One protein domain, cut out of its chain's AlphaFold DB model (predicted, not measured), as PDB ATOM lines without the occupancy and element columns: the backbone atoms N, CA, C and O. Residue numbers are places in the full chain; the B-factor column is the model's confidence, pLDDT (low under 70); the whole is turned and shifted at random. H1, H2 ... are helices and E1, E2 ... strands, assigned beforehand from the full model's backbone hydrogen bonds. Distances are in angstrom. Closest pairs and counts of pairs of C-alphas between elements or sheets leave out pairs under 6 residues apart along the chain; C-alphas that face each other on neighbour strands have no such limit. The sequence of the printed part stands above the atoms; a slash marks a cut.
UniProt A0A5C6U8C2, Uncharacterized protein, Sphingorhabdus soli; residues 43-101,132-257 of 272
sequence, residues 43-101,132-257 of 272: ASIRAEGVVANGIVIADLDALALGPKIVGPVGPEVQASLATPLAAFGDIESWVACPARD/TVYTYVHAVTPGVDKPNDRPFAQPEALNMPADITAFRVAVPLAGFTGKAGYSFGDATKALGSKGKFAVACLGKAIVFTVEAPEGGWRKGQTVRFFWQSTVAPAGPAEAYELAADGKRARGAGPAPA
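Overview. This is residues 43 to 101 and 132 to 257 of the 272 residues of an uncharacterized protein of Sphingorhabdus soli (UniProt A0A5C6U8C2). Two strongly twisted sheets lie face to face as a sandwich, drawn together along one side, where E12 meets E3 and E4; E8 comes near E1 and E7 on the other side. The short helix H2 sits beside E10, and the smaller H1 packs on E6 of the five-strand sheet. The printed part has 185 residues, with two named helices and twelve named strands in the order H1 E1 E2 E3 E4 E5 E6 E7 H2 E8 E9 E10 E11 E12; of the 104 residues in named elements strands hold 91 and helices 13, and the class is mostly strand. The seven-strand sheet is branched and mixed; the other runs E8, E9, E6, E11, E12, all antiparallel. The whole is compact and rounded, with a radius of gyration of the C-alphas of 15.2 A and spans of 41 by 36 by 29 A.

Along the chain. The branched sheet holds E4, residues 87 to 98, 32.8 A long; E5, 134 to 142, 25.7 A; E10, 223 to 229, 20.2 A; E7, 176 to 182; E3, 77 to 82; E1, 56 to 59; and E2, 65 to 68. The other sheet holds E11, 233 to 244, 27.3 A; E12, 247 to 256, 25.6 A; E9, 205 to 211; E8, 196 to 202; and E6, 164 to 169. H1 is residues 43 to 47, with C-alpha 43 at (-87.902, 7.165, -34.200), and H2 is 184 to 191. E12 ends with C-alpha 256 at (-68.212, -16.096, -37.493).

Arrangement. E4 has E2 and E3 on one side and E5 on the other; N 66 and O 97 are 2.9 A apart, N 79 and O 91 3.0 A, N 92 and O 139 2.9 A. E3 and E4 form a hairpin. E10 is antiparallel to E5, N 138 to O 225 2.8 A, and to E7, N 181 to O 226 2.9 A. E1 is parallel to E7, N 58 to O 180 3.1 A. The sheets' strands stand at 27 degrees to each other. E3 and E12 touch, their closest C-alphas Ala 82 and Ala 249 4.3 A apart. E11 bends by 63 degrees at residue 236 and E12 by 71 degrees at 253. H2 stands at the branched sheet's level and only grazes the other. H1 lies over E6, at a height over the sheet of 8.6 A. In H1 and H2 every O i to N i+4 pair is within hydrogen-bond range.

Size, cuts and confidence. The C-alphas farthest apart are those of Leu 85 and Asp 101, 45.9 A. Residues 102 to 131 are not printed, and C-alphas 101 and 132 are 13.3 A apart. The links E5 to E6 and E9 to E10 are long. Residues 43 to 54 and 100 to 101 have pLDDT under 70.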
ATOM      1  N   ALA A  43     -88.010   6.764 -35.596       58.38
ATOM      2  CA  ALA A  43     -87.902   7.165 -34.200       58.38
ATOM      3  C   ALA A  43     -87.750   5.941 -33.291       58.38
ATOM      4  O   ALA A  43     -86.943   5.982 -32.379       58.38
ATOM      5  N   SER A  44     -88.432   4.842 -33.591       57.66
ATOM      6  CA  SER A  44     -88.382   3.547 -32.928       57.66
ATOM      7  C   SER A  44     -87.067   2.850 -33.231       57.66
ATOM      8  O   SER A  44     -86.444   2.358 -32.310       57.66
ATOM      9  N   ILE A  45     -86.517   2.948 -34.448       56.16
ATOM     10  CA  ILE A  45     -85.140   2.477 -34.716       56.16
ATOM     11  C   ILE A  45     -84.104   3.258 -33.885       56.16
ATOM     12  O   ILE A  45     -83.134   2.677 -33.406       56.16
ATOM     13  N   ARG A  46     -84.303   4.569 -33.696       62.88
ATOM     14  CA  ARG A  46     -83.439   5.411 -32.847       62.88
ATOM     15  C   ARG A  46     -83.707   5.225 -31.344       62.88
ATOM     16  O   ARG A  46     -82.805   5.460 -30.546       62.88
ATOM     17  N   ALA A  47     -84.926   4.834 -30.967       53.72
ATOM     18  CA  ALA A  47     -85.394   4.654 -29.591       53.72
ATOM     19  C   ALA A  47     -85.356   3.195 -29.116       53.72
ATOM     20  O   ALA A  47     -85.560   2.945 -27.927       53.72
ATOM     21  N   GLU A  48     -85.088   2.243 -30.013       55.84
ATOM     22  CA  GLU A  48     -84.769   0.852 -29.720       55.84
ATOM     23  C   GLU A  48     -83.619   0.879 -28.701       55.84
ATOM     24  O   GLU A  48     -82.487   1.227 -29.033       55.84
ATOM     25  N   GLY A  49     -83.961   0.628 -27.433       44.09
ATOM     26  CA  GLY A  49     -83.171   1.002 -26.263       44.09
ATOM     27  C   GLY A  49     -81.696   0.634 -26.379       44.09
ATOM     28  O   GLY A  49     -81.309  -0.519 -26.213       44.09
ATOM     29  N   VAL A  50     -80.870   1.646 -26.633       51.50
ATOM     30  CA  VAL A  50     -79.410   1.570 -26.631       51.50
ATOM     31  C   VAL A  50     -78.974   1.441 -25.176       51.50
ATOM     32  O   VAL A  50     -78.815   2.438 -24.473       51.50
ATOM     33  N   VAL A  51     -78.788   0.214 -24.691       50.94
ATOM     34  CA  VAL A  51     -78.043   0.015 -23.447       50.94
ATOM     35  C   VAL A  51     -76.583  -0.149 -23.845       50.94
ATOM     36  O   VAL A  51     -76.198  -1.157 -24.436       50.94
ATOM     37  N   ALA A  52     -75.761   0.864 -23.564       53.44
ATOM     38  CA  ALA A  52     -74.314   0.821 -23.771       53.44
ATOM     39  C   ALA A  52     -73.655  -0.130 -22.752       53.44
ATOM     40  O   ALA A  52     -72.870   0.280 -21.901       53.44
ATOM     41  N   ASN A  53     -74.010  -1.411 -22.791       61.62
ATOM     42  CA  ASN A  53     -73.433  -2.417 -21.916       61.62
ATOM     43  C   ASN A  53     -72.140  -2.938 -22.542       61.62
ATOM     44  O   ASN A  53     -72.156  -3.730 -23.478       61.62
ATOM     45  N   GLY A  54     -71.002  -2.485 -22.015       63.66
ATOM     46  CA  GLY A  54     -69.723  -3.173 -22.200       63.66
ATOM     47  C   GLY A  54     -69.061  -3.064 -23.579       63.66
ATOM     48  O   GLY A  54     -68.066  -3.751 -23.791       63.66
ATOM     49  N   ILE A  55     -69.545  -2.212 -24.496       82.12
ATOM     50  CA  ILE A  55     -68.830  -1.925 -25.751       82.12
ATOM     51  C   ILE A  55     -67.813  -0.803 -25.540       82.12
ATOM     52  O   ILE A  55     -68.163   0.324 -25.193       82.12
ATOM     53  N   VAL A  56     -66.547  -1.093 -25.844       83.38
ATOM     54  CA  VAL A  56     -65.509  -0.066 -25.986       83.38
ATOM     55  C   VAL A  56     -65.518   0.433 -27.427       83.38
ATOM     56  O   VAL A  56     -65.022  -0.262 -28.319       83.38
ATOM     57  N   ILE A  57     -66.066   1.634 -27.642       90.94
ATOM     58  CA  ILE A  57     -66.044   2.301 -28.950       90.94
ATOM     59  C   ILE A  57     -64.603   2.670 -29.282       90.94
ATOM     60  O   ILE A  57     -63.959   3.418 -28.545       90.94
ATOM     61  N   ALA A  58     -64.095   2.151 -30.393       94.75
ATOM     62  CA  ALA A  58     -62.731   2.405 -30.834       94.75
ATOM     63  C   ALA A  58     -62.677   2.936 -32.269       94.75
ATOM     64  O   ALA A  58     -63.563   2.677 -33.080       94.75
ATOM     65  N   ASP A  59     -61.613   3.676 -32.564       97.69
ATOM     66  CA  ASP A  59     -61.339   4.179 -33.905       97.69
ATOM     67  C   ASP A  59     -60.652   3.097 -34.744       97.69
ATOM     68  O   ASP A  59     -59.609   2.556 -34.356       97.69
ATOM     69  N   LEU A  60     -61.240   2.780 -35.898       97.75
ATOM     70  CA  LEU A  60     -60.639   1.868 -36.868       97.75
ATOM     71  C   LEU A  60     -59.342   2.426 -37.455       97.75
ATOM     72  O   LEU A  60     -58.433   1.654 -37.746       97.75
ATOM     73  N   ASP A  61     -59.222   3.744 -37.607       96.94
ATOM     74  CA  ASP A  61     -58.035   4.349 -38.218       96.94
ATOM     75  C   ASP A  61     -56.794   4.224 -37.313       96.94
ATOM     76  O   ASP A  61     -55.662   4.291 -37.791       96.94
ATOM     77  N   ALA A  62     -56.998   3.964 -36.017       94.94
ATOM     78  CA  ALA A  62     -55.943   3.704 -35.040       94.94
ATOM     79  C   ALA A  62     -55.583   2.209 -34.896       94.94
ATOM     80  O   ALA A  62     -54.672   1.854 -34.144       94.94
ATOM     81  N   LEU A  63     -56.304   1.309 -35.573       92.31
ATOM     82  CA  LEU A  63     -56.071  -0.132 -35.517       92.31
ATOM     83  C   LEU A  63     -55.057  -0.569 -36.577       92.31
ATOM     84  O   LEU A  63     -55.280  -0.429 -37.777       92.31
ATOM     85  N   ALA A  64     -53.973  -1.208 -36.137       90.62
ATOM     86  CA  ALA A  64     -53.086  -1.928 -37.040       90.62
ATOM     87  C   ALA A  64     -53.736  -3.260 -37.453       90.62
ATOM     88  O   ALA A  64     -53.855  -4.185 -36.641       90.62
ATOM     89  N   LEU A  65     -54.155  -3.354 -38.715       92.50
ATOM     90  CA  LEU A  65     -54.704  -4.576 -39.301       92.50
ATOM     91  C   LEU A  65     -53.599  -5.393 -39.979       92.50
ATOM     92  O   LEU A  65     -52.724  -4.844 -40.651       92.50
ATOM     93  N   GLY A  66     -53.636  -6.711 -39.793       92.25
ATOM     94  CA  GLY A  66     -52.808  -7.657 -40.531       92.25
ATOM     95  C   GLY A  66     -53.399  -8.007 -41.904       92.25
ATOM     96  O   GLY A  66     -54.323  -7.341 -42.380       92.25
ATOM     97  N   PRO A  67     -52.886  -9.067 -42.554       93.25
ATOM     98  CA  PRO A  67     -53.431  -9.552 -43.818       93.25
ATOM     99  C   PRO A  67     -54.905  -9.960 -43.699       93.25
ATOM    100  O   PRO A  67     -55.359 -10.414 -42.642       93.25
ATOM    101  N   LYS A  68     -55.637  -9.827 -44.808       96.06
ATOM    102  CA  LYS A  68     -57.024 -10.290 -44.935       96.06
ATOM    103  C   LYS A  68     -57.066 -11.811 -45.066       96.06
ATOM    104  O   LYS A  68     -56.182 -12.404 -45.686       96.06
ATOM    105  N   ILE A  69     -58.095 -12.429 -44.498       95.31
ATOM    106  CA  ILE A  69     -58.436 -13.829 -44.766       95.31
ATOM    107  C   ILE A  69     -58.965 -13.913 -46.194       95.31
ATOM    108  O   ILE A  69     -59.853 -13.148 -46.560       95.31
ATOM    109  N   VAL A  70     -58.455 -14.857 -46.984       95.38
ATOM    110  CA  VAL A  70     -59.026 -15.179 -48.298       95.38
ATOM    111  C   VAL A  70     -60.123 -16.222 -48.097       95.38
ATOM    112  O   VAL A  70     -59.840 -17.364 -47.739       95.38
ATOM    113  N   GLY A  71     -61.377 -15.809 -48.271       93.44
ATOM    114  CA  GLY A  71     -62.548 -16.671 -48.151       93.44
ATOM    115  C   GLY A  71     -63.003 -17.270 -49.489       93.44
ATOM    116  O   GLY A  71     -62.356 -17.073 -50.519       93.44
ATOM    117  N   PRO A  72     -64.158 -17.964 -49.503       94.06
ATOM    118  CA  PRO A  72     -64.690 -18.635 -50.696       94.06
ATOM    119  C   PRO A  72     -64.989 -17.717 -51.888       94.06
ATOM    120  O   PRO A  72     -65.001 -18.184 -53.023       94.06
ATOM    121  N   VAL A  73     -65.240 -16.430 -51.632       95.00
ATOM    122  CA  VAL A  73     -65.535 -15.413 -52.659       95.00
ATOM    123  C   VAL A  73     -64.384 -14.419 -52.854       95.00
ATOM    124  O   VAL A  73     -64.516 -13.476 -53.616       95.00
ATOM    125  N   GLY A  74     -63.236 -14.649 -52.206       95.31
ATOM    126  CA  GLY A  74     -62.089 -13.742 -52.224       95.31
ATOM    127  C   GLY A  74     -61.767 -13.131 -50.853       95.31
ATOM    128  O   GLY A  74     -62.315 -13.555 -49.831       95.31
ATOM    129  N   PRO A  75     -60.815 -12.180 -50.799       95.88
ATOM    130  CA  PRO A  75     -60.409 -11.504 -49.562       95.88
ATOM    131  C   PRO A  75     -61.421 -10.463 -49.061       95.88
ATOM    132  O   PRO A  75     -61.343 -10.036 -47.910       95.88
ATOM    133  N   GLU A  76     -62.339 -10.046 -49.927       97.88
ATOM    134  CA  GLU A  76     -63.428  -9.110 -49.669       97.88
ATOM    135  C   GLU A  76     -64.720  -9.738 -50.187       97.88
ATOM    136  O   GLU A  76     -64.696 -10.518 -51.135       97.88
ATOM    137  N   VAL A  77     -65.826  -9.425 -49.526       98.38
ATOM    138  CA  VAL A  77     -67.181  -9.793 -49.927       98.38
ATOM    139  C   VAL A  77     -67.885  -8.514 -50.345       98.38
ATOM    140  O   VAL A  77     -68.084  -7.643 -49.496       98.38
ATOM    141  N   GLN A  78     -68.262  -8.410 -51.613       98.56
ATOM    142  CA  GLN A  78     -69.026  -7.297 -52.172       98.56
ATOM    143  C   GLN A  78     -70.486  -7.712 -52.371       98.56
ATOM    144  O   GLN A  78     -70.783  -8.672 -53.086       98.56
ATOM    145  N   ALA A  79     -71.402  -7.005 -51.712       98.50
ATOM    146  CA  ALA A  79     -72.835  -7.261 -51.796       98.50
ATOM    147  C   ALA A  79     -73.649  -5.965 -51.666       98.50
ATOM    148  O   ALA A  79     -73.221  -5.008 -51.020       98.50
ATOM    149  N   SER A  80     -74.873  -5.970 -52.187       98.69
ATOM    150  CA  SER A  80     -75.842  -4.908 -51.920       98.69
ATOM    151  C   SER A  80     -76.452  -5.082 -50.529       98.69
ATOM    152  O   SER A  80     -76.707  -6.194 -50.063       98.69
ATOM    153  N   LEU A  81     -76.771  -3.965 -49.887       98.62
ATOM    154  CA  LEU A  81     -77.738  -3.884 -48.797       98.62
ATOM    155  C   LEU A  81     -79.098  -3.621 -49.440       98.62
ATOM    156  O   LEU A  81     -79.374  -2.500 -49.873       98.62
ATOM    157  N   ALA A  82     -79.947  -4.640 -49.527       98.31
ATOM    158  CA  ALA A  82     -81.174  -4.588 -50.310       98.31
ATOM    159  C   ALA A  82     -82.418  -5.045 -49.543       98.31
ATOM    160  O   ALA A  82     -82.385  -5.843 -48.610       98.31
ATOM    161  N   THR A  83     -83.553  -4.515 -49.973       97.25
ATOM    162  CA  THR A  83     -84.871  -5.110 -49.721       97.25
ATOM    163  C   THR A  83     -85.250  -5.971 -50.932       97.25
ATOM    164  O   THR A  83     -84.595  -5.852 -51.969       97.25
ATOM    165  N   PRO A  84     -86.351  -6.745 -50.891       95.38
ATOM    166  CA  PRO A  84     -86.839  -7.437 -52.088       95.38
ATOM    167  C   PRO A  84     -87.148  -6.519 -53.284       95.38
ATOM    168  O   PRO A  84     -87.305  -7.011 -54.394       95.38
ATOM    169  N   LEU A  85     -87.280  -5.204 -53.066       94.62
ATOM    170  CA  LEU A  85     -87.681  -4.243 -54.097       94.62
ATOM    171  C   LEU A  85     -86.512  -3.453 -54.699       94.62
ATOM    172  O   LEU A  85     -86.594  -3.051 -55.854       94.62
ATOM    173  N   ALA A  86     -85.476  -3.156 -53.913       97.56
ATOM    174  CA  ALA A  86     -84.369  -2.296 -54.334       97.56
ATOM    175  C   ALA A  86     -83.169  -2.392 -53.383       97.56
ATOM    176  O   ALA A  86     -83.340  -2.637 -52.180       97.56
ATOM    177  N   ALA A  87     -81.982  -2.101 -53.917       98.38
ATOM    178  CA  ALA A  87     -80.779  -1.769 -53.166       98.38
ATOM    179  C   ALA A  87     -80.939  -0.428 -52.436       98.38
ATOM    180  O   ALA A  87     -81.628   0.476 -52.903       98.38
ATOM    181  N   PHE A  88     -80.283  -0.291 -51.290       98.50
ATOM    182  CA  PHE A  88     -80.193   0.946 -50.504       98.50
ATOM    183  C   PHE A  88     -78.745   1.418 -50.340       98.50
ATOM    184  O   PHE A  88     -78.504   2.523 -49.849       98.50
ATOM    185  N   GLY A  89     -77.780   0.594 -50.729       98.44
ATOM    186  CA  GLY A  89     -76.358   0.839 -50.582       98.44
ATOM    187  C   GLY A  89     -75.555  -0.421 -50.870       98.44
ATOM    188  O   GLY A  89     -76.125  -1.504 -50.988       98.44
ATOM    189  N   ASP A  90     -74.239  -0.270 -50.876       98.69
ATOM    190  CA  ASP A  90     -73.283  -1.372 -50.946       98.69
ATOM    191  C   ASP A  90     -72.695  -1.668 -49.568       98.69
ATOM    192  O   ASP A  90     -72.516  -0.767 -48.735       98.69
ATOM    193  N   ILE A  91     -72.312  -2.923 -49.369       98.75
ATOM    194  CA  ILE A  91     -71.411  -3.365 -48.316       98.75
ATOM    195  C   ILE A  91     -70.223  -4.111 -48.935       98.75
ATOM    196  O   ILE A  91     -70.381  -5.079 -49.674       98.75
ATOM    197  N   GLU A  92     -69.018  -3.676 -48.586       98.75
ATOM    198  CA  GLU A  92     -67.780  -4.412 -48.831       98.75
ATOM    199  C   GLU A  92     -67.208  -4.844 -47.484       98.75
ATOM    200  O   GLU A  92     -66.960  -4.014 -46.606       98.75
ATOM    201  N   SER A  93     -67.032  -6.144 -47.282       98.56
ATOM    202  CA  SER A  93     -66.637  -6.684 -45.983       98.56
ATOM    203  C   SER A  93     -65.459  -7.634 -46.063       98.56
ATOM    204  O   SER A  93     -65.363  -8.442 -46.977       98.56
ATOM    205  N   TRP A  94     -64.599  -7.614 -45.050       98.38
ATOM    206  CA  TRP A  94     -63.484  -8.549 -44.929       98.38
ATOM    207  C   TRP A  94     -63.173  -8.852 -43.468       98.38
ATOM    208  O   TRP A  94     -63.657  -8.189 -42.549       98.38
ATOM    209  N   VAL A  95     -62.319  -9.849 -43.252       97.75
ATOM    210  CA  VAL A  95     -61.773 -10.157 -41.929       97.75
ATOM    211  C   VAL A  95     -60.259 -10.086 -41.987       97.75
ATOM    212  O   VAL A  95     -59.640 -10.663 -42.880       97.75
ATOM    213  N   ALA A  96     -59.661  -9.370 -41.043       96.19
ATOM    214  CA  ALA A  96     -58.218  -9.232 -40.917       96.19
ATOM    215  C   ALA A  96     -57.692  -9.981 -39.687       96.19
ATOM    216  O   ALA A  96     -58.291  -9.937 -38.607       96.19
ATOM    217  N   CYS A  97     -56.532 -10.617 -39.847       92.69
ATOM    218  CA  CYS A  97     -55.712 -11.066 -38.725       92.69
ATOM    219  C   CYS A  97     -55.184  -9.865 -37.912       92.69
ATOM    220  O   CYS A  97     -55.130  -8.741 -38.427       92.69
ATOM    221  N   PRO A  98     -54.710 -10.088 -36.671       88.94
ATOM    222  CA  PRO A  98     -53.876  -9.112 -35.978       88.94
ATOM    223  C   PRO A  98     -52.667  -8.702 -36.826       88.94
ATOM    224  O   PRO A  98     -52.087  -9.521 -37.546       88.94
ATOM    225  N   ALA A  99     -52.251  -7.440 -36.714       85.25
ATOM    226  CA  ALA A  99     -50.941  -7.030 -37.204       85.25
ATOM    227  C   ALA A  99     -49.814  -7.780 -36.468       85.25
ATOM    228  O   ALA A  99     -49.977  -8.247 -35.344       85.25
ATOM    229  N   ARG A 100     -48.632  -7.869 -37.089       68.25
ATOM    230  CA  ARG A 100     -47.457  -8.547 -36.505       68.25
ATOM    231  C   ARG A 100     -47.127  -8.075 -35.097       68.25
ATOM    232  O   ARG A 100     -46.873  -8.887 -34.214       68.25
ATOM    233  N   ASP A 101     -47.138  -6.762 -34.918       59.56
ATOM    234  CA  ASP A 101     -46.628  -6.110 -33.714       59.56
ATOM    235  C   ASP A 101     -47.617  -6.210 -32.541       59.56
ATOM    236  O   ASP A 101     -47.291  -5.839 -31.414       59.56
ATOM    237  N   THR A 132     -56.542 -16.064 -30.941       89.56
ATOM    238  CA  THR A 132     -56.320 -15.024 -31.958       89.56
ATOM    239  C   THR A 132     -57.566 -14.158 -32.118       89.56
ATOM    240  O   THR A 132     -58.663 -14.667 -32.314       89.56
ATOM    241  N   VAL A 133     -57.386 -12.836 -32.075       93.19
ATOM    242  CA  VAL A 133     -58.473 -11.870 -32.264       93.19
ATOM    243  C   VAL A 133     -58.523 -11.412 -33.719       93.19
ATOM    244  O   VAL A 133     -57.645 -10.696 -34.196       93.19
ATOM    245  N   TYR A 134     -59.584 -11.784 -34.415       95.19
ATOM    246  CA  TYR A 134     -59.895 -11.346 -35.767       95.19
ATOM    247  C   TYR A 134     -60.677 -10.033 -35.740       95.19
ATOM    248  O   TYR A 134     -61.531  -9.819 -34.879       95.19
ATOM    249  N   THR A 135     -60.399  -9.151 -36.700       97.31
ATOM    250  CA  THR A 135     -61.153  -7.903 -36.882       97.31
ATOM    251  C   THR A 135     -62.025  -8.020 -38.123       97.31
ATOM    252  O   THR A 135     -61.507  -8.101 -39.235       97.31
ATOM    253  N   TYR A 136     -63.339  -8.031 -37.923       98.00
ATOM    254  CA  TYR A 136     -64.342  -8.009 -38.983       98.00
ATOM    255  C   TYR A 136     -64.594  -6.554 -39.354       98.00
ATOM    256  O   TYR A 136     -64.908  -5.757 -38.470       98.00
ATOM    257  N   VAL A 137     -64.425  -6.203 -40.625       98.69
ATOM    258  CA  VAL A 137     -64.560  -4.831 -41.119       98.69
ATOM    259  C   VAL A 137     -65.617  -4.779 -42.214       98.69
ATOM    260  O   VAL A 137     -65.667  -5.661 -43.070       98.69
ATOM    261  N   HIS A 138     -66.436  -3.731 -42.182       98.81
ATOM    262  CA  HIS A 138     -67.575  -3.519 -43.069       98.81
ATOM    263  C   HIS A 138     -67.549  -2.081 -43.593       98.81
ATOM    264  O   HIS A 138     -67.835  -1.144 -42.849       98.81
ATOM    265  N   ALA A 139     -67.184  -1.893 -44.857       98.81
ATOM    266  CA  ALA A 139     -67.284  -0.627 -45.568       98.81
ATOM    267  C   ALA A 139     -68.687  -0.504 -46.169       98.81
ATOM    268  O   ALA A 139     -69.034  -1.206 -47.113       98.81
ATOM    269  N   VAL A 140     -69.506   0.385 -45.615       98.88
ATOM    270  CA  VAL A 140     -70.902   0.558 -46.027       98.88
ATOM    271  C   VAL A 140     -71.047   1.879 -46.761       98.88
ATOM    272  O   VAL A 140     -70.566   2.903 -46.278       98.88
ATOM    273  N   THR A 141     -71.706   1.869 -47.917       98.75
ATOM    274  CA  THR A 141     -71.909   3.064 -48.748       98.75
ATOM    275  C   THR A 141     -73.383   3.189 -49.135       98.75
ATOM    276  O   THR A 141     -73.841   2.462 -50.011       98.75
ATOM    277  N   PRO A 142     -74.156   4.097 -48.519       98.25
ATOM    278  CA  PRO A 142     -75.569   4.277 -48.854       98.25
ATOM    279  C   PRO A 142     -75.784   4.920 -50.231       98.25
ATOM    280  O   PRO A 142     -75.022   5.800 -50.636       98.25
ATOM    281  N   GLY A 143     -76.873   4.565 -50.915       97.56
ATOM    282  CA  GLY A 143     -77.298   5.188 -52.174       97.56
ATOM    283  C   GLY A 143     -76.416   4.871 -53.383       97.56
ATOM    284  O   GLY A 143     -76.367   5.656 -54.327       97.56
ATOM    285  N   VAL A 144     -75.703   3.750 -53.349       97.44
ATOM    286  CA  VAL A 144     -74.965   3.183 -54.484       97.44
ATOM    287  C   VAL A 144     -75.314   1.700 -54.606       97.44
ATOM    288  O   VAL A 144     -75.765   1.109 -53.628       97.44
ATOM    289  N   ASP A 145     -75.150   1.140 -55.801       97.75
ATOM    290  CA  ASP A 145     -75.302  -0.294 -56.055       97.75
ATOM    291  C   ASP A 145     -74.276  -0.713 -57.114       97.75
ATOM    292  O   ASP A 145     -74.444  -0.450 -58.310       97.75
ATOM    293  N   LYS A 146     -73.140  -1.241 -56.664       97.50
ATOM    294  CA  LYS A 146     -72.065  -1.751 -57.525       97.50
ATOM    295  C   LYS A 146     -72.282  -3.241 -57.812       97.50
ATOM    296  O   LYS A 146     -73.124  -3.868 -57.177       97.50
ATOM    297  N   PRO A 147     -71.542  -3.826 -58.775       97.88
ATOM    298  CA  PRO A 147     -71.611  -5.260 -59.020       97.88
ATOM    299  C   PRO A 147     -71.285  -6.075 -57.764       97.88
ATOM    300  O   PRO A 147     -70.241  -5.866 -57.148       97.88
ATOM    301  N   ASN A 148     -72.154  -7.028 -57.443       98.31
ATOM    302  CA  ASN A 148     -71.957  -7.970 -56.349       98.31
ATOM    303  C   ASN A 148     -71.074  -9.151 -56.753       98.31
ATOM    304  O   ASN A 148     -71.084  -9.604 -57.905       98.31
ATOM    305  N   ASP A 149     -70.375  -9.717 -55.771       97.81
ATOM    306  CA  ASP A 149     -69.700 -10.997 -55.940       97.81
ATOM    307  C   ASP A 149     -70.717 -12.118 -56.164       97.81
ATOM    308  O   ASP A 149     -71.811 -12.143 -55.595       97.81
ATOM    309  N   ARG A 150     -70.335 -13.133 -56.944       95.50
ATOM    310  CA  ARG A 150     -71.124 -14.369 -56.993       95.50
ATOM    311  C   ARG A 150     -70.993 -15.108 -55.652       95.50
ATOM    312  O   ARG A 150     -69.880 -15.208 -55.140       95.50
ATOM    313  N   PRO A 151     -72.073 -15.706 -55.117       95.44
ATOM    314  CA  PRO A 151     -73.389 -15.907 -55.730       95.44
ATOM    315  C   PRO A 151     -74.449 -14.858 -55.334       95.44
ATOM    316  O   PRO A 151     -75.638 -15.128 -55.497       95.44
ATOM    317  N   PHE A 152     -74.067 -13.710 -54.773       96.62
ATOM    318  CA  PHE A 152     -75.033 -12.731 -54.279       96.62
ATOM    319  C   PHE A 152     -75.803 -12.098 -55.441       96.62
ATOM    320  O   PHE A 152     -75.239 -11.761 -56.483       96.62
ATOM    321  N   ALA A 153     -77.118 -11.976 -55.275       94.56
ATOM    322  CA  ALA A 153     -77.981 -11.412 -56.301       94.56
ATOM    323  C   ALA A 153     -77.701  -9.916 -56.473       94.56
ATOM    324  O   ALA A 153     -77.503  -9.214 -55.486       94.56
ATOM    325  N   GLN A 154     -77.733  -9.430 -57.713       97.19
ATOM    326  CA  GLN A 154     -77.745  -7.997 -58.001       97.19
ATOM    327  C   GLN A 154     -79.197  -7.498 -58.003       97.19
ATOM    328  O   GLN A 154     -80.000  -8.029 -58.776       97.19
ATOM    329  N   PRO A 155     -79.560  -6.498 -57.188       96.94
ATOM    330  CA  PRO A 155     -80.855  -5.838 -57.296       96.94
ATOM    331  C   PRO A 155     -81.013  -5.114 -58.641       96.94
ATOM    332  O   PRO A 155     -80.070  -4.536 -59.170       96.94
ATOM    333  N   GLU A 156     -82.224  -5.110 -59.199       96.19
ATOM    334  CA  GLU A 156     -82.497  -4.416 -60.471       96.19
ATOM    335  C   GLU A 156     -82.706  -2.903 -60.298       96.19
ATOM    336  O   GLU A 156     -82.587  -2.133 -61.251       96.19
ATOM    337  N   ALA A 157     -83.043  -2.475 -59.080       97.69
ATOM    338  CA  ALA A 157     -83.362  -1.096 -58.752       97.69
ATOM    339  C   ALA A 157     -82.522  -0.597 -57.576       97.69
ATOM    340  O   ALA A 157     -82.268  -1.329 -56.619       97.69
ATOM    341  N   LEU A 158     -82.177   0.689 -57.616       97.69
ATOM    342  CA  LEU A 158     -81.500   1.406 -56.541       97.69
ATOM    343  C   LEU A 158     -82.443   2.457 -55.950       97.69
ATOM    344  O   LEU A 158     -82.924   3.347 -56.652       97.69
ATOM    345  N   ASN A 159     -82.674   2.376 -54.643       96.75
ATOM    346  CA  ASN A 159     -83.283   3.439 -53.864       96.75
ATOM    347  C   ASN A 159     -82.203   4.395 -53.343       96.75
ATOM    348  O   ASN A 159     -81.153   3.973 -52.863       96.75
ATOM    349  N   MET A 160     -82.486   5.695 -53.392       95.81
ATOM    350  CA  MET A 160     -81.607   6.745 -52.874       95.81
ATOM    351  C   MET A 160     -82.099   7.184 -51.493       95.81
ATOM    352  O   MET A 160     -82.912   8.113 -51.433       95.81
ATOM    353  N   PRO A 161     -81.627   6.568 -50.392       94.38
ATOM    354  CA  PRO A 161     -82.216   6.806 -49.086       94.38
ATOM    355  C   PRO A 161     -82.103   8.268 -48.643       94.38
ATOM    356  O   PRO A 161     -81.088   8.933 -48.890       94.38
ATOM    357  N   ALA A 162     -83.156   8.780 -48.010       92.00
ATOM    358  CA  ALA A 162     -83.219  10.153 -47.514       92.00
ATOM    359  C   ALA A 162     -82.860  10.250 -46.024       92.00
ATOM    360  O   ALA A 162     -82.162  11.185 -45.636       92.00
ATOM    361  N   ASP A 163     -83.287   9.283 -45.209       92.62
ATOM    362  CA  ASP A 163     -83.008   9.216 -43.770       92.62
ATOM    363  C   ASP A 163     -82.387   7.863 -43.411       92.62
ATOM    364  O   ASP A 163     -83.092   6.875 -43.211       92.62
ATOM    365  N   ILE A 164     -81.054   7.822 -43.351       95.69
ATOM    366  CA  ILE A 164     -80.277   6.663 -42.893       95.69
ATOM    367  C   ILE A 164     -80.098   6.777 -41.383       95.69
ATOM    368  O   ILE A 164     -79.542   7.761 -40.891       95.69
ATOM    369  N   THR A 165     -80.540   5.759 -40.651       94.81
ATOM    370  CA  THR A 165     -80.635   5.815 -39.188       94.81
ATOM    371  C   THR A 165     -79.642   4.909 -38.481       94.81
ATOM    372  O   THR A 165     -79.129   5.296 -37.432       94.81
ATOM    373  N   ALA A 166     -79.335   3.731 -39.031       95.88
ATOM    374  CA  ALA A 166     -78.395   2.809 -38.403       95.88
ATOM    375  C   ALA A 166     -77.785   1.797 -39.377       95.88
ATOM    376  O   ALA A 166     -78.404   1.411 -40.368       95.88
ATOM    377  N   PHE A 167     -76.603   1.299 -39.022       98.12
ATOM    378  CA  PHE A 167     -76.038   0.057 -39.544       98.12
ATOM    379  C   PHE A 167     -76.022  -1.005 -38.435       98.12
ATOM    380  O   PHE A 167     -75.747  -0.682 -37.279       98.12
ATOM    381  N   ARG A 168     -76.330  -2.265 -38.754       96.19
ATOM    382  CA  ARG A 168     -76.412  -3.361 -37.773       96.19
ATOM    383  C   ARG A 168     -75.610  -4.572 -38.222       96.19
ATOM    384  O   ARG A 168     -75.691  -4.978 -39.379       96.19
ATOM    385  N   VAL A 169     -74.929  -5.196 -37.267       95.31
ATOM    386  CA  VAL A 169     -74.430  -6.571 -37.375       95.31
ATOM    387  C   VAL A 169     -75.470  -7.468 -36.709       95.31
ATOM    388  O   VAL A 169     -75.573  -7.487 -35.485       95.31
ATOM    389  N   ALA A 170     -76.278  -8.152 -37.515       88.81
ATOM    390  CA  ALA A 170     -77.502  -8.857 -37.129       88.81
ATOM    391  C   ALA A 170     -77.346 -10.395 -37.111       88.81
ATOM    392  O   ALA A 170     -78.298 -11.129 -37.369       88.81
ATOM    393  N   VAL A 171     -76.147 -10.885 -36.791       83.00
ATOM    394  CA  VAL A 171     -75.846 -12.310 -36.556       83.00
ATOM    395  C   VAL A 171     -75.407 -12.542 -35.122       83.00
ATOM    396  O   VAL A 171     -74.932 -11.603 -34.487       83.00
ATOM    397  N   PRO A 172     -75.487 -13.782 -34.605       82.62
ATOM    398  CA  PRO A 172     -74.907 -14.069 -33.309       82.62
ATOM    399  C   PRO A 172     -73.389 -13.847 -33.346       82.62
ATOM    400  O   PRO A 172     -72.660 -14.388 -34.185       82.62
ATOM    401  N   LEU A 173     -72.925 -13.024 -32.410       85.56
ATOM    402  CA  LEU A 173     -71.556 -12.525 -32.330       85.56
ATOM    403  C   LEU A 173     -70.660 -13.509 -31.566       85.56
ATOM    404  O   LEU A 173     -70.100 -13.188 -30.515       85.56
ATOM    405  N   ALA A 174     -70.562 -14.740 -32.070       87.81
ATOM    406  CA  ALA A 174     -69.709 -15.767 -31.483       87.81
ATOM    407  C   ALA A 174     -68.275 -15.235 -31.315       87.81
ATOM    408  O   ALA A 174     -67.708 -14.657 -32.245       87.81
ATOM    409  N   GLY A 175     -67.717 -15.386 -30.110       88.62
ATOM    410  CA  GLY A 175     -66.373 -14.916 -29.765       88.62
ATOM    411  C   GLY A 175     -66.205 -13.401 -29.608       88.62
ATOM    412  O   GLY A 175     -65.064 -12.950 -29.541       88.62
ATOM    413  N   PHE A 176     -67.284 -12.606 -29.566       91.38
ATOM    414  CA  PHE A 176     -67.185 -11.147 -29.436       91.38
ATOM    415  C   PHE A 176     -66.368 -10.721 -28.214       91.38
ATOM    416  O   PHE A 176     -66.655 -11.115 -27.085       91.38
ATOM    417  N   THR A 177     -65.377  -9.861 -28.438       90.69
ATOM    418  CA  THR A 177     -64.447  -9.415 -27.390       90.69
ATOM    419  C   THR A 177     -64.936  -8.193 -26.608       90.69
ATOM    420  O   THR A 177     -64.236  -7.727 -25.712       90.69
ATOM    421  N   GLY A 178     -66.097  -7.627 -26.961       89.25
ATOM    422  CA  GLY A 178     -66.574  -6.344 -26.425       89.25
ATOM    423  C   GLY A 178     -65.988  -5.112 -27.124       89.25
ATOM    424  O   GLY A 178     -66.309  -3.982 -26.755       89.25
ATOM    425  N   LYS A 179     -65.142  -5.291 -28.148       92.88
ATOM    426  CA  LYS A 179     -64.564  -4.183 -28.916       92.88
ATOM    427  C   LYS A 179     -65.231  -4.034 -30.282       92.88
ATOM    428  O   LYS A 179     -65.142  -4.929 -31.123       92.88
ATOM    429  N   ALA A 180     -65.837  -2.876 -30.514       95.62
ATOM    430  CA  ALA A 180     -66.446  -2.499 -31.784       95.62
ATOM    431  C   ALA A 180     -66.283  -0.997 -32.028       95.62
ATOM    432  O   ALA A 180     -65.980  -0.234 -31.113       95.62
ATOM    433  N   GLY A 181     -66.465  -0.555 -33.263       97.06
ATOM    434  CA  GLY A 181     -66.325   0.853 -33.593       97.06
ATOM    435  C   GLY A 181     -66.363   1.114 -35.084       97.06
ATOM    436  O   GLY A 181     -66.892   0.321 -35.859       97.06
ATOM    437  N   TYR A 182     -65.819   2.252 -35.484       98.62
ATOM    438  CA  TYR A 182     -65.836   2.715 -36.865       98.62
ATOM    439  C   TYR A 182     -64.640   3.636 -37.133       98.62
ATOM    440  O   TYR A 182     -63.974   4.076 -36.200       98.62
ATOM    441  N   SER A 183     -64.347   3.909 -38.403       98.75
ATOM    442  CA  SER A 183     -63.337   4.897 -38.800       98.75
ATOM    443  C   SER A 183     -63.843   6.305 -38.500       98.75
ATOM    444  O   SER A 183     -64.839   6.762 -39.074       98.75
ATOM    445  N   PHE A 184     -63.157   7.014 -37.605       98.00
ATOM    446  CA  PHE A 184     -63.530   8.384 -37.250       98.00
ATOM    447  C   PHE A 184     -63.281   9.349 -38.414       98.00
ATOM    448  O   PHE A 184     -64.053  10.296 -38.612       98.00
ATOM    449  N   GLY A 185     -62.253   9.086 -39.226       98.12
ATOM    450  CA  GLY A 185     -61.986   9.837 -40.447       98.12
ATOM    451  C   GLY A 185     -63.113   9.702 -41.472       98.12
ATOM    452  O   GLY A 185     -63.536  10.704 -42.054       98.12
ATOM    453  N   ASP A 186     -63.638   8.492 -41.667       98.50
ATOM    454  CA  ASP A 186     -64.763   8.257 -42.573       98.50
ATOM    455  C   ASP A 186     -66.052   8.893 -42.044       98.50
ATOM    456  O   ASP A 186     -66.731   9.609 -42.781       98.50
ATOM    457  N   ALA A 187     -66.352   8.719 -40.751       97.75
ATOM    458  CA  ALA A 187     -67.524   9.330 -40.124       97.75
ATOM    459  C   ALA A 187     -67.509  10.861 -40.247       97.75
ATOM    460  O   ALA A 187     -68.531  11.459 -40.569       97.75
ATOM    461  N   THR A 188     -66.344  11.498 -40.098       96.69
ATOM    462  CA  THR A 188     -66.202  12.953 -40.277       96.69
ATOM    463  C   THR A 188     -66.554  13.396 -41.701       96.69
ATOM    464  O   THR A 188     -67.221  14.414 -41.890       96.69
ATOM    465  N   LYS A 189     -66.141  12.637 -42.725       96.75
ATOM    466  CA  LYS A 189     -66.462  12.936 -44.134       96.75
ATOM    467  C   LYS A 189     -67.945  12.704 -44.439       96.75
ATOM    468  O   LYS A 189     -68.567  13.497 -45.155       96.75
ATOM    469  N   ALA A 190     -68.498  11.629 -43.882       97.12
ATOM    470  CA  ALA A 190     -69.851  11.162 -44.141       97.12
ATOM    471  C   ALA A 190     -70.935  11.949 -43.388       97.12
ATOM    472  O   ALA A 190     -71.992  12.202 -43.962       97.12
ATOM    473  N   LEU A 191     -70.672  12.336 -42.134       96.25
ATOM    474  CA  LEU A 191     -71.635  12.948 -41.207       96.25
ATOM    475  C   LEU A 191     -71.295  14.407 -40.834       96.25
ATOM    476  O   LEU A 191     -72.086  15.080 -40.172       96.25
ATOM    477  N   GLY A 192     -70.113  14.902 -41.218       94.62
ATOM    478  CA  GLY A 192     -69.581  16.196 -40.780       94.62
ATOM    479  C   GLY A 192     -68.839  16.128 -39.439       94.62
ATOM    480  O   GLY A 192     -68.871  15.127 -38.731       94.62
ATOM    481  N   SER A 193     -68.175  17.224 -39.052       93.31
ATOM    482  CA  SER A 193     -67.256  17.274 -37.894       93.31
ATOM    483  C   SER A 193     -67.901  17.057 -36.522       93.31
ATOM    484  O   SER A 193     -67.200  16.805 -35.546       93.31
ATOM    485  N   LYS A 194     -69.228  17.183 -36.433       92.19
ATOM    486  CA  LYS A 194     -70.010  16.928 -35.214       92.19
ATOM    487  C   LYS A 194     -70.794  15.615 -35.275       92.19
ATOM    488  O   LYS A 194     -71.444  15.268 -34.292       92.19
ATOM    489  N   GLY A 195     -70.789  14.939 -36.422       94.56
ATOM    490  CA  GLY A 195     -71.500  13.688 -36.617       94.56
ATOM    491  C   GLY A 195     -70.692  12.499 -36.109       94.56
ATOM    492  O   GLY A 195     -69.470  12.455 -36.245       94.56
ATOM    493  N   LYS A 196     -71.376  11.535 -35.504       95.50
ATOM    494  CA  LYS A 196     -70.788  10.314 -34.947       95.50
ATOM    495  C   LYS A 196     -71.788   9.159 -35.013       95.50
ATOM    496  O   LYS A 196     -72.923   9.351 -35.445       95.50
ATOM    497  N   PHE A 197     -71.371   7.975 -34.573       95.12
ATOM    498  CA  PHE A 197     -72.287   6.861 -34.351       95.12
ATOM    499  C   PHE A 197     -72.314   6.492 -32.871       95.12
ATOM    500  O   PHE A 197     -71.261   6.287 -32.263       95.12
ATOM    501  N   ALA A 198     -73.508   6.367 -32.296       92.88
ATOM    502  CA  ALA A 198     -73.670   5.621 -31.055       92.88
ATOM    503  C   ALA A 198     -73.528   4.128 -31.360       92.88
ATOM    504  O   ALA A 198     -74.067   3.647 -32.355       92.88
ATOM    505  N   VAL A 199     -72.803   3.396 -30.513       92.38
ATOM    506  CA  VAL A 199     -72.583   1.955 -30.682       92.38
ATOM    507  C   VAL A 199     -73.084   1.228 -29.447       92.38
ATOM    508  O   VAL A 199     -72.654   1.539 -28.336       92.38
ATOM    509  N   ALA A 200     -73.975   0.261 -29.633       89.00
ATOM    510  CA  ALA A 200     -74.501  -0.542 -28.535       89.00
ATOM    511  C   ALA A 200     -74.851  -1.965 -28.953       89.00
ATOM    512  O   ALA A 200     -75.031  -2.264 -30.136       89.00
ATOM    513  N   CYS A 201     -74.972  -2.823 -27.944       86.31
ATOM    514  CA  CYS A 201     -75.628  -4.108 -28.086       86.31
ATOM    515  C   CYS A 201     -77.142  -3.905 -28.016       86.31
ATOM    516  O   CYS A 201     -77.644  -3.196 -27.143       86.31
ATOM    517  N   LEU A 202     -77.869  -4.566 -28.909       82.38
ATOM    518  CA  LEU A 202     -79.322  -4.621 -28.868       82.38
ATOM    519  C   LEU A 202     -79.779  -6.036 -29.207       82.38
ATOM    520  O   LEU A 202     -79.685  -6.483 -30.353       82.38
ATOM    521  N   GLY A 203     -80.222  -6.761 -28.177       79.75
ATOM    522  CA  GLY A 203     -80.316  -8.215 -28.249       79.75
ATOM    523  C   GLY A 203     -78.958  -8.804 -28.639       79.75
ATOM    524  O   GLY A 203     -77.935  -8.424 -28.081       79.75
ATOM    525  N   LYS A 204     -78.949  -9.659 -29.667       80.19
ATOM    526  CA  LYS A 204     -77.742 -10.335 -30.174       80.19
ATOM    527  C   LYS A 204     -76.960  -9.551 -31.236       80.19
ATOM    528  O   LYS A 204     -76.071 -10.119 -31.861       80.19
ATOM    529  N   ALA A 205     -77.307  -8.285 -31.472       87.12
ATOM    530  CA  ALA A 205     -76.741  -7.461 -32.538       87.12
ATOM    531  C   ALA A 205     -75.875  -6.317 -31.998       87.12
ATOM    532  O   ALA A 205     -76.171  -5.764 -30.939       87.12
ATOM    533  N   ILE A 206     -74.868  -5.899 -32.774       92.38
ATOM    534  CA  ILE A 206     -74.224  -4.585 -32.602       92.38
ATOM    535  C   ILE A 206     -74.937  -3.598 -33.520       92.38
ATOM    536  O   ILE A 206     -75.111  -3.864 -34.712       92.38
ATOM    537  N   VAL A 207     -75.330  -2.453 -32.974       93.88
ATOM    538  CA  VAL A 207     -76.019  -1.385 -33.700       93.88
ATOM    539  C   VAL A 207     -75.178  -0.120 -33.657       93.88
ATOM    540  O   VAL A 207     -74.771   0.320 -32.586       93.88
ATOM    541  N   PHE A 208     -74.938   0.452 -34.836       96.06
ATOM    542  CA  PHE A 208     -74.268   1.726 -35.060       96.06
ATOM    543  C   PHE A 208     -75.319   2.755 -35.489       96.06
ATOM    544  O   PHE A 208     -75.678   2.829 -36.665       96.06
ATOM    545  N   THR A 209     -75.840   3.527 -34.539       95.06
ATOM    546  CA  THR A 209     -76.903   4.517 -34.767       95.06
ATOM    547  C   THR A 209     -76.303   5.859 -35.159       95.06
ATOM    548  O   THR A 209     -75.406   6.354 -34.481       95.06
ATOM    549  N   VAL A 210     -76.800   6.466 -36.237       95.69
ATOM    550  CA  VAL A 210     -76.344   7.776 -36.721       95.69
ATOM    551  C   VAL A 210     -76.724   8.870 -35.719       95.69
ATOM    552  O   VAL A 210     -77.901   9.110 -35.458       95.69
ATOM    553  N   GLU A 211     -75.726   9.596 -35.221       93.81
ATOM    554  CA  GLU A 211     -75.879  10.792 -34.394       93.81
ATOM    555  C   GLU A 211     -75.236  11.983 -35.110       93.81
ATOM    556  O   GLU A 211     -74.071  12.320 -34.896       93.81
ATOM    557  N   ALA A 212     -76.000  12.623 -35.992       89.25
ATOM    558  CA  ALA A 212     -75.567  13.805 -36.729       89.25
ATOM    559  C   ALA A 212     -76.535  14.967 -36.458       89.25
ATOM    560  O   ALA A 212     -77.746  14.768 -36.571       89.25
ATOM    561  N   PRO A 213     -76.037  16.169 -36.107       78.12
ATOM    562  CA  PRO A 213     -76.904  17.303 -35.791       78.12
ATOM    563  C   PRO A 213     -77.707  17.795 -37.003       78.12
ATOM    564  O   PRO A 213     -78.825  18.265 -36.823       78.12
ATOM    565  N   GLU A 214     -77.174  17.664 -38.223       77.25
ATOM    566  CA  GLU A 214     -77.847  18.058 -39.466       77.25
ATOM    567  C   GLU A 214     -77.446  17.126 -40.621       77.25
ATOM    568  O   GLU A 214     -76.312  16.654 -40.683       77.25
ATOM    569  N   GLY A 215     -78.372  16.858 -41.548       76.06
ATOM    570  CA  GLY A 215     -78.087  16.201 -42.835       76.06
ATOM    571  C   GLY A 215     -77.844  14.685 -42.819       76.06
ATOM    572  O   GLY A 215     -77.866  14.078 -43.887       76.06
ATOM    573  N   GLY A 216     -77.662  14.068 -41.648       89.06
ATOM    574  CA  GLY A 216     -77.512  12.616 -41.512       89.06
ATOM    575  C   GLY A 216     -76.298  12.053 -42.259       89.06
ATOM    576  O   GLY A 216     -75.323  12.753 -42.536       89.06
ATOM    577  N   TRP A 217     -76.352  10.762 -42.582       95.56
ATOM    578  CA  TRP A 217     -75.315  10.120 -43.383       95.56
ATOM    579  C   TRP A 217     -75.478  10.447 -44.864       95.56
ATOM    580  O   TRP A 217     -76.443  10.056 -45.516       95.56
ATOM    581  N   ARG A 218     -74.500  11.160 -45.423       94.62
ATOM    582  CA  ARG A 218     -74.485  11.531 -46.839       94.62
ATOM    583  C   ARG A 218     -74.362  10.304 -47.753       94.62
ATOM    584  O   ARG A 218     -73.420   9.523 -47.642       94.62
ATOM    585  N   LYS A 219     -75.269  10.198 -48.726       93.88
ATOM    586  CA  LYS A 219     -75.216   9.211 -49.821       93.88
ATOM    587  C   LYS A 219     -73.870   9.232 -50.549       93.88
ATOM    588  O   LYS A 219     -73.276  10.295 -50.740       93.88
ATOM    589  N   GLY A 220     -73.399   8.056 -50.952       96.62
ATOM    590  CA  GLY A 220     -72.112   7.855 -51.615       96.62
ATOM    591  C   GLY A 220     -70.889   8.051 -50.713       96.62
ATOM    592  O   GLY A 220     -69.774   7.840 -51.176       96.62
ATOM    593  N   GLN A 221     -71.059   8.454 -49.448       98.00
ATOM    594  CA  GLN A 221     -69.960   8.507 -48.486       98.00
ATOM    595  C   GLN A 221     -69.869   7.176 -47.752       98.00
ATOM    596  O   GLN A 221     -70.813   6.763 -47.083       98.00
ATOM    597  N   THR A 222     -68.730   6.511 -47.875       98.62
ATOM    598  CA  THR A 222     -68.475   5.242 -47.197       98.62
ATOM    599  C   THR A 222     -68.106   5.475 -45.737       98.62
ATOM    600  O   THR A 222     -67.343   6.392 -45.436       98.62
ATOM    601  N   VAL A 223     -68.591   4.615 -44.840       98.81
ATOM    602  CA  VAL A 223     -68.065   4.487 -43.474       98.81
ATOM    603  C   VAL A 223     -67.644   3.045 -43.237       98.81
ATOM    604  O   VAL A 223     -68.410   2.119 -43.506       98.81
ATOM    605  N   ARG A 224     -66.419   2.856 -42.737       98.88
ATOM    606  CA  ARG A 224     -65.935   1.550 -42.286       98.88
ATOM    607  C   ARG A 224     -66.281   1.329 -40.818       98.88
ATOM    608  O   ARG A 224     -65.831   2.083 -39.958       98.88
ATOM    609  N   PHE A 225     -67.033   0.272 -40.538       98.75
ATOM    610  CA  PHE A 225     -67.357  -0.231 -39.203       98.75
ATOM    611  C   PHE A 225     -66.532  -1.474 -38.906       98.75
ATOM    612  O   PHE A 225     -66.101  -2.166 -39.827       98.75
ATOM    613  N   PHE A 226     -66.335  -1.790 -37.631       98.44
ATOM    614  CA  PHE A 226     -65.693  -3.035 -37.246       98.44
ATOM    615  C   PHE A 226     -66.173  -3.568 -35.903       98.44
ATOM    616  O   PHE A 226     -66.699  -2.843 -35.054       98.44
ATOM    617  N   TRP A 227     -65.899  -4.849 -35.695       96.81
ATOM    618  CA  TRP A 227     -65.967  -5.518 -34.403       96.81
ATOM    619  C   TRP A 227     -64.907  -6.621 -34.337       96.81
ATOM    620  O   TRP A 227     -64.343  -7.026 -35.360       96.81
ATOM    621  N   GLN A 228     -64.570  -7.062 -33.128       95.56
ATOM    622  CA  GLN A 228     -63.520  -8.053 -32.906       95.56
ATOM    623  C   GLN A 228     -64.059  -9.350 -32.308       95.56
ATOM    624  O   GLN A 228     -64.887  -9.328 -31.397       95.56
ATOM    625  N   SER A 229     -63.544 -10.475 -32.801       93.88
ATOM    626  CA  SER A 229     -63.918 -11.811 -32.343       93.88
ATOM    627  C   SER A 229     -62.710 -12.723 -32.200       93.88
ATOM    628  O   SER A 229     -61.755 -12.608 -32.962       93.88
ATOM    629  N   THR A 230     -62.766 -13.670 -31.269       93.25
ATOM    630  CA  THR A 230     -61.831 -14.804 -31.209       93.25
ATOM    631  C   THR A 230     -62.191 -15.948 -32.160       93.25
ATOM    632  O   THR A 230     -61.460 -16.930 -32.256       93.25
ATOM    633  N   VAL A 231     -63.313 -15.839 -32.874       93.25
ATOM    634  CA  VAL A 231     -63.807 -16.843 -33.817       93.25
ATOM    635  C   VAL A 231     -63.564 -16.374 -35.249       93.25
ATOM    636  O   VAL A 231     -63.958 -15.275 -35.651       93.25
ATOM    637  N   ALA A 232     -62.917 -17.235 -36.030       93.56
ATOM    638  CA  ALA A 232     -62.674 -17.026 -37.450       93.56
ATOM    639  C   ALA A 232     -63.979 -17.074 -38.273       93.56
ATOM    640  O   ALA A 232     -64.955 -17.709 -37.852       93.56
ATOM    641  N   PRO A 233     -64.018 -16.437 -39.458       94.81
ATOM    642  CA  PRO A 233     -65.201 -16.472 -40.302       94.81
ATOM    643  C   PRO A 233     -65.429 -17.881 -40.853       94.81
ATOM    644  O   PRO A 233     -64.493 -18.529 -41.322       94.81
ATOM    645  N   ALA A 234     -66.682 -18.336 -40.846       93.44
ATOM    646  CA  ALA A 234     -67.088 -19.568 -41.527       93.44
ATOM    647  C   ALA A 234     -67.368 -19.342 -43.021       93.44
ATOM    648  O   ALA A 234     -67.355 -20.283 -43.810       93.44
ATOM    649  N   GLY A 235     -67.621 -18.093 -43.408       93.62
ATOM    650  CA  GLY A 235     -67.927 -17.697 -44.773       93.62
ATOM    651  C   GLY A 235     -68.933 -16.549 -44.812       93.62
ATOM    652  O   GLY A 235     -69.313 -16.022 -43.761       93.62
ATOM    653  N   PRO A 236     -69.349 -16.134 -46.015       95.88
ATOM    654  CA  PRO A 236     -70.368 -15.110 -46.167       95.88
ATOM    655  C   PRO A 236     -71.749 -15.574 -45.682       95.88
ATOM    656  O   PRO A 236     -72.158 -16.701 -45.960       95.88
ATOM    657  N   ALA A 237     -72.487 -14.692 -45.013       95.31
ATOM    658  CA  ALA A 237     -73.887 -14.874 -44.635       95.31
ATOM    659  C   ALA A 237     -74.642 -13.538 -44.708       95.31
ATOM    660  O   ALA A 237     -74.028 -12.479 -44.565       95.31
ATOM    661  N   GLU A 238     -75.966 -13.582 -44.898       94.75
ATOM    662  CA  GLU A 238     -76.844 -12.406 -44.787       94.75
ATOM    663  C   GLU A 238     -76.936 -11.955 -43.327       94.75
ATOM    664  O   GLU A 238     -77.771 -12.421 -42.550       94.75
ATOM    665  N   ALA A 239     -76.012 -11.081 -42.947       93.06
ATOM    666  CA  ALA A 239     -75.692 -10.800 -41.557       93.06
ATOM    667  C   ALA A 239     -75.734  -9.314 -41.204       93.06
ATOM    668  O   ALA A 239     -75.538  -8.953 -40.044       93.06
ATOM    669  N   TYR A 240     -75.970  -8.454 -42.190       97.75
ATOM    670  CA  TYR A 240     -75.826  -7.013 -42.045       97.75
ATOM    671  C   TYR A 240     -77.085  -6.303 -42.485       97.75
ATOM    672  O   TYR A 240     -77.728  -6.719 -43.448       97.75
ATOM    673  N   GLU A 241     -77.418  -5.219 -41.793       97.94
ATOM    674  CA  GLU A 241     -78.592  -4.418 -42.116       97.94
ATOM    675  C   GLU A 241     -78.264  -2.929 -42.164       97.94
ATOM    676  O   GLU A 241     -77.622  -2.393 -41.261       97.94
ATOM    677  N   LEU A 242     -78.783  -2.244 -43.183       98.12
ATOM    678  CA  LEU A 242     -78.893  -0.792 -43.228       98.12
ATOM    679  C   LEU A 242     -80.344  -0.403 -42.954       98.12
ATOM    680  O   LEU A 242     -81.254  -0.792 -43.689       98.12
ATOM    681  N   ALA A 243     -80.557   0.369 -41.896       96.19
ATOM    682  CA  ALA A 243     -81.839   0.983 -41.608       96.19
ATOM    683  C   ALA A 243     -81.909   2.356 -42.283       96.19
ATOM    684  O   ALA A 243     -81.107   3.246 -41.982       96.19
ATOM    685  N   ALA A 244     -82.860   2.522 -43.200       95.25
ATOM    686  CA  ALA A 244     -83.084   3.780 -43.895       95.25
ATOM    687  C   ALA A 244     -84.532   3.914 -44.382       95.25
ATOM    688  O   ALA A 244     -85.141   2.924 -44.783       95.25
ATOM    689  N   ASP A 245     -85.076   5.132 -44.361       93.88
ATOM    690  CA  ASP A 245     -86.449   5.458 -44.789       93.88
ATOM    691  C   ASP A 245     -87.520   4.531 -44.179       93.88
ATOM    692  O   ASP A 245     -88.463   4.109 -44.851       93.88
ATOM    693  N   GLY A 246     -87.341   4.147 -42.913       91.06
ATOM    694  CA  GLY A 246     -88.222   3.216 -42.214       91.06
ATOM    695  C   GLY A 246     -88.227   1.788 -42.764       91.06
ATOM    696  O   GLY A 246     -89.194   1.048 -42.584       91.06
ATOM    697  N   LYS A 247     -87.164   1.389 -43.467       94.75
ATOM    698  CA  LYS A 247     -86.952   0.046 -44.020       94.75
ATOM    699  C   LYS A 247     -85.627  -0.530 -43.532       94.75
ATOM    700  O   LYS A 247     -84.730   0.201 -43.111       94.75
ATOM    701  N   ARG A 248     -85.501  -1.855 -43.617       95.62
ATOM    702  CA  ARG A 248     -84.265  -2.594 -43.325       95.62
ATOM    703  C   ARG A 248     -83.797  -3.310 -44.579       95.62
ATOM    704  O   ARG A 248     -84.448  -4.245 -45.038       95.62
ATOM    705  N   ALA A 249     -82.684  -2.851 -45.128       97.75
ATOM    706  CA  ALA A 249     -82.037  -3.467 -46.271       97.75
ATOM    707  C   ALA A 249     -80.947  -4.422 -45.767       97.75
ATOM    708  O   ALA A 249     -80.126  -4.020 -44.945       97.75
ATOM    709  N   ARG A 250     -80.961  -5.679 -46.213       98.12
ATOM    710  CA  ARG A 250     -80.064  -6.748 -45.758       98.12
ATOM    711  C   ARG A 250     -78.963  -7.005 -46.774       98.12
ATOM    712  O   ARG A 250     -79.195  -6.854 -47.967       98.12
ATOM    713  N   GLY A 251     -77.787  -7.397 -46.303       97.69
ATOM    714  CA  GLY A 251     -76.656  -7.719 -47.166       97.69
ATOM    715  C   GLY A 251     -75.755  -8.792 -46.578       97.69
ATOM    716  O   GLY A 251     -75.779  -9.073 -45.372       97.69
ATOM    717  N   ALA A 252     -74.970  -9.401 -47.461       97.75
ATOM    718  CA  ALA A 252     -74.052 -10.470 -47.116       97.75
ATOM    719  C   ALA A 252     -72.659  -9.951 -46.730       97.75
ATOM    720  O   ALA A 252     -72.213  -8.894 -47.167       97.75
ATOM    721  N   GLY A 253     -71.957 -10.732 -45.917       97.50
ATOM    722  CA  GLY A 253     -70.560 -10.510 -45.549       97.50
ATOM    723  C   GLY A 253     -70.061 -11.626 -44.623       97.50
ATOM    724  O   GLY A 253     -70.838 -12.512 -44.264       97.50
ATOM    725  N   PRO A 254     -68.776 -11.634 -44.247       96.81
ATOM    726  CA  PRO A 254     -68.174 -12.716 -43.484       96.81
ATOM    727  C   PRO A 254     -68.751 -12.806 -42.065       96.81
ATOM    728  O   PRO A 254     -68.574 -11.897 -41.261       96.81
ATOM    729  N   ALA A 255     -69.366 -13.935 -41.727       94.00
ATOM    730  CA  ALA A 255     -69.904 -14.206 -40.397       94.00
ATOM    731  C   ALA A 255     -69.032 -15.222 -39.636       94.00
ATOM    732  O   ALA A 255     -68.447 -16.118 -40.261       94.00
ATOM    733  N   PRO A 256     -68.935 -15.117 -38.296       92.06
ATOM    734  CA  PRO A 256     -68.212 -16.096 -37.493       92.06
ATOM    735  C   PRO A 256     -68.890 -17.465 -37.567       92.06
ATOM    736  O   PRO A 256     -70.114 -17.563 -37.718       92.06
ATOM    737  N   ALA A 257     -68.096 -18.523 -37.403       86.69
ATOM    738  CA  ALA A 257     -68.640 -19.853 -37.159       86.69
ATOM    739  C   ALA A 257     -69.565 -19.831 -35.934       86.69
ATOM    740  O   ALA A 257     -69.216 -19.299 -34.880       86.69
TER     741      ALA A 257